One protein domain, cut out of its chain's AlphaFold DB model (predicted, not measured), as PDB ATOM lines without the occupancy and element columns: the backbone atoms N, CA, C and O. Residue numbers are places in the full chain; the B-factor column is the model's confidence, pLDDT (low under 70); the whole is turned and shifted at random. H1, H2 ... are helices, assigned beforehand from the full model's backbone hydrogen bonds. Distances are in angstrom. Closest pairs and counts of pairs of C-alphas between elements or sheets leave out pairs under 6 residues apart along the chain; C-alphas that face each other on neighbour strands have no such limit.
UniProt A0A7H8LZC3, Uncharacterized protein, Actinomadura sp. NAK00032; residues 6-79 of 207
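AT A GLANCE: This is residues 6 to 79 of the 207 residues of an uncharacterized protein of Actinomadura sp. NAK00032 (UniProt A0A7H8LZC3). Look for one long helix, H2, with a shorter helix splayed off near each end: H1 folds back from the start of H2 and H3 from its end, so that H2 makes one loose V with H1 and another with H3. The two arms spread in different directions, and the free parts of both, residues 6 to 16 of H1 and 72 to 77 of H3, stick out. The printed part has 74 residues with three named helices, H1, H2 and H3 in chain order, and no named strand; its class is all helix. It is loose, with a radius of gyration of the C-alphas of 15.0 A, and elongated, spanning 45 by 26 by 20 A.

IN THESE COORDINATES: Find C-alpha 27 at (7.345, 59.607, 118.051); from there H2, residues 27 to 47, runs 30.2 A to C-alpha 47 at (27.167, 58.835, 140.789). Before it, H1, residues 6 to 21, starts at C-alpha 6 at (27.458, 78.513, 136.357) and covers 22.8 A. After it, H3, residues 66 to 77, covers 16.4 A.

HOW THE PARTS SIT: Begin at H2. H1 is close but not clearly touching: the closest C-alphas, of Leu 21 and Ala 30, are 7.6 A apart. The two run opposite ways at a shallow tilt of 33 degrees, only just short of steep. H3 is also close to H2 but not clearly touching, with the closest C-alphas, of Leu 45 and Met 68, 7.3 A apart. These two run opposite ways at a tilt of 36 degrees, only just steep. H1 and H3 are apart. In H1, H2 and H3 every O i to N i+4 pair is within hydrogen-bond range.

THE WHOLE: The C-alphas farthest apart, of Ser 26 and Ala 54, are 45.5 A apart. The printed part has no cut. The link from H1 to H2 is tight; the link from H2 to H3, residues 48 to 65, is long. Look for pLDDT under 70 in 20 residues, among them 20 to 27; the mean of the printed part is 76.1.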
ATOM      1  N   GLU A   6      28.091  79.822 136.137       62.06
ATOM      2  CA  GLU A   6      27.458  78.513 136.357       62.06
ATOM      3  C   GLU A   6      25.918  78.563 136.293       62.06
ATOM      4  O   GLU A   6      25.288  77.655 135.757       62.06
ATOM      5  N   GLU A   7      25.293  79.645 136.769       68.50
ATOM      6  CA  GLU A   7      23.836  79.838 136.691       68.50
ATOM      7  C   GLU A   7      23.377  80.111 135.252       68.50
ATOM      8  O   GLU A   7      22.262  79.737 134.883       68.50
ATOM      9  N   SER A   8      24.235  80.729 134.423       73.62
ATOM     10  CA  SER A   8      23.944  80.933 132.997       73.62
ATOM     11  C   SER A   8      23.942  79.611 132.242       73.62
ATOM     12  O   SER A   8      22.988  79.333 131.523       73.62
ATOM     13  N   LEU A   9      24.943  78.759 132.487       68.38
ATOM     14  CA  LEU A   9      25.070  77.452 131.839       68.38
ATOM     15  C   LEU A   9      23.908  76.513 132.186       68.38
ATOM     16  O   LEU A   9      23.357  75.859 131.305       68.38
ATOM     17  N   VAL A  10      23.488  76.477 133.455       69.44
ATOM     18  CA  VAL A  10      22.339  75.655 133.881       69.44
ATOM     19  C   VAL A  10      21.039  76.147 133.241       69.44
ATOM     20  O   VAL A  10      20.209  75.337 132.825       69.44
ATOM     21  N   ARG A  11      20.856  77.468 133.140       71.12
ATOM     22  CA  ARG A  11      19.681  78.059 132.495       71.12
ATOM     23  C   ARG A  11      19.670  77.785 130.992       71.12
ATOM     24  O   ARG A  11      18.649  77.346 130.483       71.12
ATOM     25  N   GLU A  12      20.799  77.969 130.314       73.88
ATOM     26  CA  GLU A  12      20.947  77.679 128.882       73.88
ATOM     27  C   GLU A  12      20.698  76.199 128.575       73.88
ATOM     28  O   GLU A  12      19.939  75.886 127.658       73.88
ATOM     29  N   ALA A  13      21.245  75.283 129.380       68.75
ATOM     30  CA  ALA A  13      20.999  73.849 129.232       68.75
ATOM     31  C   ALA A  13      19.518  73.488 129.441       68.75
ATOM     32  O   ALA A  13      18.959  72.690 128.686       68.75
ATOM     33  N   ARG A  14      18.859  74.097 130.438       71.75
ATOM     34  CA  ARG A  14      17.424  73.900 130.690       71.75
ATOM     35  C   ARG A  14      16.579  74.416 129.530       71.75
ATOM     36  O   ARG A  14      15.682  73.714 129.074       71.75
ATOM     37  N   ASP A  15      16.852  75.629 129.071       74.50
ATOM     38  CA  ASP A  15      16.066  76.274 128.025       74.50
ATOM     39  C   ASP A  15      16.277  75.557 126.674       74.50
ATOM     40  O   ASP A  15      15.316  75.367 125.931       74.50
ATOM     41  N   ALA A  16      17.482  75.036 126.406       71.44
ATOM     42  CA  ALA A  16      17.749  74.156 125.268       71.44
ATOM     43  C   ALA A  16      16.977  72.826 125.358       71.44
ATOM     44  O   ALA A  16      16.366  72.408 124.375       71.44
ATOM     45  N   ALA A  17      16.947  72.178 126.528       66.12
ATOM     46  CA  ALA A  17      16.188  70.941 126.727       66.12
ATOM     47  C   ALA A  17      14.672  71.157 126.561       66.12
ATOM     48  O   ALA A  17      13.997  70.355 125.917       66.12
ATOM     49  N   LEU A  18      14.139  72.267 127.083       68.12
ATOM     50  CA  LEU A  18      12.735  72.644 126.903       68.12
ATOM     51  C   LEU A  18      12.412  72.978 125.443       68.12
ATOM     52  O   LEU A  18      11.348  72.606 124.961       68.12
ATOM     53  N   ALA A  19      13.329  73.631 124.725       71.38
ATOM     54  CA  ALA A  19      13.162  73.924 123.304       71.38
ATOM     55  C   ALA A  19      13.140  72.655 122.440       71.38
ATOM     56  O   ALA A  19      12.428  72.627 121.441       71.38
ATOM     57  N   VAL A  20      13.882  71.607 122.819       64.94
ATOM     58  CA  VAL A  20      13.804  70.286 122.168       64.94
ATOM     59  C   VAL A  20      12.458  69.622 122.464       64.94
ATOM     60  O   VAL A  20      11.807  69.153 121.543       64.94
ATOM     61  N   LEU A  21      11.994  69.651 123.717       60.94
ATOM     62  CA  LEU A  21      10.705  69.063 124.111       60.94
ATOM     63  C   LEU A  21       9.477  69.792 123.537       60.94
ATOM     64  O   LEU A  21       8.401  69.206 123.473       60.94
ATOM     65  N   ALA A  22       9.618  71.064 123.158       62.81
ATOM     66  CA  ALA A  22       8.548  71.882 122.588       62.81
ATOM     67  C   ALA A  22       8.404  71.739 121.060       62.81
ATOM     68  O   ALA A  22       7.517  72.365 120.477       62.81
ATOM     69  N   ARG A  23       9.278  70.969 120.399       66.88
ATOM     70  CA  ARG A  23       9.153  70.684 118.965       66.88
ATOM     71  C   ARG A  23       8.091  69.614 118.735       66.88
ATOM     72  O   ARG A  23       7.973  68.664 119.503       66.88
ATOM     73  N   ASP A  24       7.309  69.800 117.677       54.62
ATOM     74  CA  ASP A  24       6.288  68.851 117.234       54.62
ATOM     75  C   ASP A  24       6.994  67.673 116.543       54.62
ATOM     76  O   ASP A  24       7.168  67.621 115.323       54.62
ATOM     77  N   ASP A  25       7.549  66.796 117.373       59.47
ATOM     78  CA  ASP A  25       8.482  65.758 116.969       59.47
ATOM     79  C   ASP A  25       7.764  64.442 116.650       59.47
ATOM     80  O   ASP A  25       6.828  64.011 117.329       59.47
ATOM     81  N   SER A  26       8.260  63.732 115.633       66.31
ATOM     82  CA  SER A  26       7.841  62.349 115.389       66.31
ATOM     83  C   SER A  26       8.094  61.486 116.635       66.31
ATOM     84  O   SER A  26       9.096  61.659 117.333       66.31
ATOM     85  N   ALA A  27       7.240  60.489 116.881       67.19
ATOM     86  CA  ALA A  27       7.345  59.607 118.051       67.19
ATOM     87  C   ALA A  27       8.742  58.964 118.232       67.19
ATOM     88  O   ALA A  27       9.166  58.692 119.355       67.19
ATOM     89  N   ALA A  28       9.484  58.752 117.139       70.38
ATOM     90  CA  ALA A  28      10.835  58.196 117.172       70.38
ATOM     91  C   ALA A  28      11.896  59.180 117.707       70.38
ATOM     92  O   ALA A  28      12.832  58.752 118.382       70.38
ATOM     93  N   GLU A  29      11.769  60.479 117.423       71.50
ATOM     94  CA  GLU A  29      12.671  61.524 117.935       71.50
ATOM     95  C   GLU A  29      12.420  61.748 119.430       71.50
ATOM     96  O   GLU A  29      13.348  61.653 120.236       71.50
ATOM     97  N   ALA A  30      11.145  61.889 119.811       68.75
ATOM     98  CA  ALA A  30      10.722  61.995 121.204       68.75
ATOM     99  C   ALA A  30      11.205  60.794 122.040       68.75
ATOM    100  O   ALA A  30      11.712  60.965 123.151       68.75
ATOM    101  N   SER A  31      11.134  59.576 121.485       71.75
ATOM    102  CA  SER A  31      11.625  58.368 122.154       71.75
ATOM    103  C   SER A  31      13.146  58.362 122.349       71.75
ATOM    104  O   SER A  31      13.607  57.885 123.387       71.75
ATOM    105  N   ARG A  32      13.937  58.871 121.392       77.81
ATOM    106  CA  ARG A  32      15.403  58.975 121.540       77.81
ATOM    107  C   ARG A  32      15.784  60.020 122.582       77.81
ATOM    108  O   ARG A  32      16.635  59.748 123.426       77.81
ATOM    109  N   THR A  33      15.127  61.176 122.553       79.19
ATOM    110  CA  THR A  33      15.330  62.252 123.532       79.19
ATOM    111  C   THR A  33      14.996  61.776 124.945       79.19
ATOM    112  O   THR A  33      15.793  61.969 125.864       79.19
ATOM    113  N   LEU A  34      13.872  61.072 125.117       77.06
ATOM    114  CA  LEU A  34      13.497  60.483 126.401       77.06
ATOM    115  C   LEU A  34      14.516  59.433 126.869       77.06
ATOM    116  O   LEU A  34      14.929  59.468 128.025       77.06
ATOM    117  N   ALA A  35      14.960  58.536 125.983       74.94
ATOM    118  CA  ALA A  35      15.965  57.526 126.321       74.94
ATOM    119  C   ALA A  35      17.293  58.159 126.774       74.94
ATOM    120  O   ALA A  35      17.864  57.730 127.776       74.94
ATOM    121  N   GLY A  36      17.752  59.212 126.088       82.88
ATOM    122  CA  GLY A  36      18.945  59.965 126.479       82.88
ATOM    123  C   GLY A  36      18.790  60.661 127.833       82.88
ATOM    124  O   GLY A  36      19.685  60.582 128.675       82.88
ATOM    125  N   ALA A  37      17.636  61.283 128.088       80.12
ATOM    126  CA  ALA A  37      17.344  61.912 129.375       80.12
ATOM    127  C   ALA A  37      17.295  60.892 130.528       80.12
ATOM    128  O   ALA A  37      17.826  61.156 131.607       80.12
ATOM    129  N   VAL A  38      16.702  59.715 130.295       81.69
ATOM    130  CA  VAL A  38      16.660  58.617 131.274       81.69
ATOM    131  C   VAL A  38      18.060  58.075 131.557       81.69
ATOM    132  O   VAL A  38      18.386  57.862 132.722       81.69
ATOM    133  N   ALA A  39      18.899  57.896 130.533       80.19
ATOM    134  CA  ALA A  39      20.282  57.449 130.708       80.19
ATOM    135  C   ALA A  39      21.107  58.452 131.531       80.19
ATOM    136  O   ALA A  39      21.711  58.068 132.527       80.19
ATOM    137  N   MET A  40      21.040  59.749 131.201       86.56
ATOM    138  CA  MET A  40      21.720  60.789 131.987       86.56
ATOM    139  C   MET A  40      21.235  60.839 133.440       86.56
ATOM    140  O   MET A  40      22.032  61.034 134.358       86.56
ATOM    141  N   LEU A  41      19.929  60.668 133.667       85.94
ATOM    142  CA  LEU A  41      19.384  60.609 135.020       85.94
ATOM    143  C   LEU A  41      19.889  59.369 135.767       85.94
ATOM    144  O   LEU A  41      20.227  59.486 136.941       85.94
ATOM    145  N   ALA A  42      19.961  58.208 135.112       82.50
ATOM    146  CA  ALA A  42      20.503  56.987 135.703       82.50
ATOM    147  C   ALA A  42      21.975  57.161 136.108       82.50
ATOM    148  O   ALA A  42      22.311  56.890 137.260       82.50
ATOM    149  N   ASP A  43      22.808  57.715 135.223       86.12
ATOM    150  CA  ASP A  43      24.221  57.998 135.506       86.12
ATOM    151  C   ASP A  43      24.381  58.961 136.695       86.12
ATOM    152  O   ASP A  43      25.212  58.745 137.580       86.12
ATOM    153  N   LEU A  44      23.543  60.003 136.767       88.81
ATOM    154  CA  LEU A  44      23.517  60.931 137.899       88.81
ATOM    155  C   LEU A  44      23.113  60.215 139.197       88.81
ATOM    156  O   LEU A  44      23.759  60.390 140.232       88.81
ATOM    157  N   LEU A  45      22.053  59.403 139.167       86.12
ATOM    158  CA  LEU A  45      21.589  58.654 140.337       86.12
ATOM    159  C   LEU A  45      22.647  57.656 140.832       86.12
ATOM    160  O   LEU A  45      22.804  57.509 142.047       86.12
ATOM    161  N   ASP A  46      23.390  57.018 139.927       85.75
ATOM    162  CA  ASP A  46      24.486  56.111 140.277       85.75
ATOM    163  C   ASP A  46      25.697  56.860 140.846       85.75
ATOM    164  O   ASP A  46      26.230  56.454 141.883       85.75
ATOM    165  N   ALA A  47      26.083  57.999 140.264       86.81
ATOM    166  CA  ALA A  47      27.167  58.835 140.789       86.81
ATOM    167  C   ALA A  47      26.875  59.354 142.209       86.81
ATOM    168  O   ALA A  47      27.772  59.443 143.051       86.81
ATOM    169  N   HIS A  48      25.612  59.670 142.506       86.69
ATOM    170  CA  HIS A  48      25.185  60.149 143.824       86.69
ATOM    171  C   HIS A  48      24.663  59.044 144.757       86.69
ATOM    172  O   HIS A  48      24.152  59.352 145.844       86.69
ATOM    173  N   ARG A  49      24.789  57.768 144.370       81.06
ATOM    174  CA  ARG A  49      24.218  56.630 145.094       81.06
ATOM    175  C   ARG A  49      24.690  56.584 146.554       81.06
ATOM    176  O   ARG A  49      25.894  56.605 146.813       81.06
ATOM    177  N   PRO A  50      23.773  56.453 147.535       75.69
ATOM    178  CA  PRO A  50      24.155  56.258 148.929       75.69
ATOM    179  C   PRO A  50      24.875  54.915 149.098       75.69
ATOM    180  O   PRO A  50      24.279  53.854 148.915       75.69
ATOM    181  N   THR A  51      26.150  54.951 149.471       75.38
ATOM    182  CA  THR A  51      26.979  53.754 149.713       75.38
ATOM    183  C   THR A  51      26.991  53.323 151.184       75.38
ATOM    184  O   THR A  51      27.729  52.420 151.559       75.38
ATOM    185  N   GLY A  52      26.188  53.973 152.036       67.19
ATOM    186  CA  GLY A  52      26.254  53.825 153.496       67.19
ATOM    187  C   GLY A  52      27.341  54.685 154.155       67.19
ATOM    188  O   GLY A  52      27.437  54.702 155.378       67.19
ATOM    189  N   ALA A  53      28.128  55.425 153.367       69.81
ATOM    190  CA  ALA A  53      29.056  56.436 153.863       69.81
ATOM    191  C   ALA A  53      28.312  57.669 154.410       69.81
ATOM    192  O   ALA A  53      27.217  58.010 153.955       69.81
ATOM    193  N   ALA A  54      28.936  58.373 155.361       77.38
ATOM    194  CA  ALA A  54      28.389  59.602 155.946       77.38
ATOM    195  C   ALA A  54      28.274  60.761 154.933       77.38
ATOM    196  O   ALA A  54      27.548  61.722 155.187       77.38
ATOM    197  N   ALA A  55      28.963  60.660 153.792       81.50
ATOM    198  CA  ALA A  55      28.964  61.651 152.727       81.50
ATOM    199  C   ALA A  55      28.731  61.019 151.343       81.50
ATOM    200  O   ALA A  55      29.048  59.855 151.100       81.50
ATOM    201  N   CYS A  56      28.164  61.807 150.432       84.50
ATOM    202  CA  CYS A  56      27.963  61.452 149.032       84.50
ATOM    203  C   CYS A  56      29.306  61.410 148.283       84.50
ATOM    204  O   CYS A  56      30.049  62.385 148.375       84.50
ATOM    205  N   PRO A  57      29.604  60.367 147.488       83.75
ATOM    206  CA  PRO A  57      30.893  60.252 146.802       83.75
ATOM    207  C   PRO A  57      31.112  61.303 145.703       83.75
ATOM    208  O   PRO A  57      32.251  61.651 145.430       83.75
ATOM    209  N   ALA A  58      30.046  61.831 145.092       84.69
ATOM    210  CA  ALA A  58      30.155  62.824 144.020       84.69
ATOM    211  C   ALA A  58      30.114  64.283 144.507       84.69
ATOM    212  O   ALA A  58      30.698  65.158 143.883       84.69
ATOM    213  N   CYS A  59      29.401  64.566 145.603       83.19
ATOM    214  CA  CYS A  59      29.279  65.930 146.138       83.19
ATOM    215  C   CYS A  59      30.116  66.180 147.393       83.19
ATOM    216  O   CYS A  59      30.133  67.313 147.862       83.19
ATOM    217  N   GLU A  60      30.647  65.129 148.020       82.44
ATOM    218  CA  GLU A  60      31.316  65.173 149.331       82.44
ATOM    219  C   GLU A  60      30.456  65.788 150.459       82.44
ATOM    220  O   GLU A  60      30.936  66.154 151.527       82.44
ATOM    221  N   THR A  61      29.140  65.881 150.248       82.25
ATOM    222  CA  THR A  61      28.181  66.447 151.206       82.25
ATOM    223  C   THR A  61      27.601  65.372 152.108       82.25
ATOM    224  O   THR A  61      27.439  64.227 151.686       82.25
ATOM    225  N   ALA A  62      27.239  65.752 153.338       77.50
ATOM    226  CA  ALA A  62      26.609  64.855 154.299       77.50
ATOM    227  C   ALA A  62      25.340  64.193 153.732       77.50
ATOM    228  O   ALA A  62      24.568  64.812 152.994       77.50
ATOM    229  N   ALA A  63      25.114  62.931 154.093       73.06
ATOM    230  CA  ALA A  63      23.892  62.222 153.745       73.06
ATOM    231  C   ALA A  63      22.682  62.800 154.524       73.06
ATOM    232  O   ALA A  63      22.779  62.974 155.740       73.06
ATOM    233  N   PRO A  64      21.528  63.060 153.871       76.94
ATOM    234  CA  PRO A  64      21.233  62.815 152.457       76.94
ATOM    235  C   PRO A  64      21.784  63.901 151.513       76.94
ATOM    236  O   PRO A  64      21.653  65.096 151.773       76.94
ATOM    237  N   CYS A  65      22.315  63.472 150.361       85.56
ATOM    238  CA  CYS A  65      22.855  64.361 149.328       85.56
ATOM    239  C   CYS A  65      21.807  65.407 148.870       85.56
ATOM    240  O   CYS A  65      20.710  65.022 148.442       85.56
ATOM    241  N   PRO A  66      22.126  66.718 148.884       86.12
ATOM    242  CA  PRO A  66      21.207  67.768 148.443       86.12
ATOM    243  C   PRO A  66      20.723  67.609 146.996       86.12
ATOM    244  O   PRO A  66      19.554  67.888 146.720       86.12
ATOM    245  N   THR A  67      21.585  67.134 146.089       86.88
ATOM    246  CA  THR A  67      21.241  66.855 144.684       86.88
ATOM    247  C   THR A  67      20.188  65.757 144.593       86.88
ATOM    248  O   THR A  67      19.131  65.977 144.007       86.88
ATOM    249  N   MET A  68      20.403  64.627 145.273       85.00
ATOM    250  CA  MET A  68      19.423  63.532 145.334       85.00
ATOM    251  C   MET A  68      18.088  63.987 145.919       85.00
ATOM    252  O   MET A  68      17.032  63.629 145.400       85.00
ATOM    253  N   ARG A  69      18.113  64.829 146.962       84.38
ATOM    254  CA  ARG A  69      16.889  65.384 147.558       84.38
ATOM    255  C   ARG A  69      16.107  66.252 146.567       84.38
ATOM    256  O   ARG A  69      14.883  66.167 146.524       84.38
ATOM    257  N   ARG A  70      16.796  67.079 145.774       85.56
ATOM    258  CA  ARG A  70      16.170  67.933 144.747       85.56
ATOM    259  C   ARG A  70      15.618  67.118 143.579       85.56
ATOM    260  O   ARG A  70      14.492  67.372 143.167       85.56
ATOM    261  N   VAL A  71      16.366  66.125 143.095       84.94
ATOM    262  CA  VAL A  71      15.908  65.208 142.037       84.94
ATOM    263  C   VAL A  71      14.672  64.434 142.495       84.94
ATOM    264  O   VAL A  71      13.675  64.405 141.781       84.94
ATOM    265  N   ALA A  72      14.682  63.891 143.716       80.88
ATOM    266  CA  ALA A  72      13.518  63.215 144.285       80.88
ATOM    267  C   ALA A  72      12.293  64.144 144.368       80.88
ATOM    268  O   ALA A  72      11.205  63.761 143.947       80.88
ATOM    269  N   ALA A  73      12.469  65.381 144.846       82.00
ATOM    270  CA  ALA A  73      11.386  66.363 144.908       82.00
ATOM    271  C   ALA A  73      10.832  66.725 143.517       82.00
ATOM    272  O   ALA A  73       9.617  66.860 143.359       82.00
ATOM    273  N   ALA A  74      11.697  66.847 142.505       83.25
ATOM    274  CA  ALA A  74      11.289  67.101 141.125       83.25
ATOM    275  C   ALA A  74      10.490  65.922 140.544       83.25
ATOM    276  O   ALA A  74       9.407  66.129 140.004       83.25
ATOM    277  N   LEU A  75      10.963  64.683 140.722       77.50
ATOM    278  CA  LEU A  75      10.253  63.481 140.267       77.50
ATOM    279  C   LEU A  75       8.859  63.353 140.903       77.50
ATOM    280  O   LEU A  75       7.900  63.007 140.213       77.50
ATOM    281  N   VAL A  76       8.731  63.676 142.193       76.25
ATOM    282  CA  VAL A  76       7.434  63.707 142.888       76.25
ATOM    283  C   VAL A  76       6.531  64.809 142.323       76.25
ATOM    284  O   VAL A  76       5.366  64.553 142.027       76.25
ATOM    285  N   SER A  77       7.064  66.017 142.128       78.06
ATOM    286  CA  SER A  77       6.291  67.180 141.660       78.06
ATOM    287  C   SER A  77       5.788  67.027 140.223       78.06
ATOM    288  O   SER A  77       4.714  67.519 139.892       78.06
ATOM    289  N   HIS A  78       6.541  66.329 139.372       69.12
ATOM    290  CA  HIS A  78       6.193  66.109 137.967       69.12
ATOM    291  C   HIS A  78       5.392  64.824 137.724       69.12
ATOM    292  O   HIS A  78       5.255  64.395 136.582       69.12
ATOM    293  N   GLY A  79       4.865  64.189 138.777       58.28
ATOM    294  CA  GLY A  79       4.025  63.002 138.626       58.28
ATOM    295  C   GLY A  79       4.765  61.779 138.073       58.28
ATOM    296  O   GLY A  79       4.122  60.779 137.779       58.28
TER     297      GLY A  79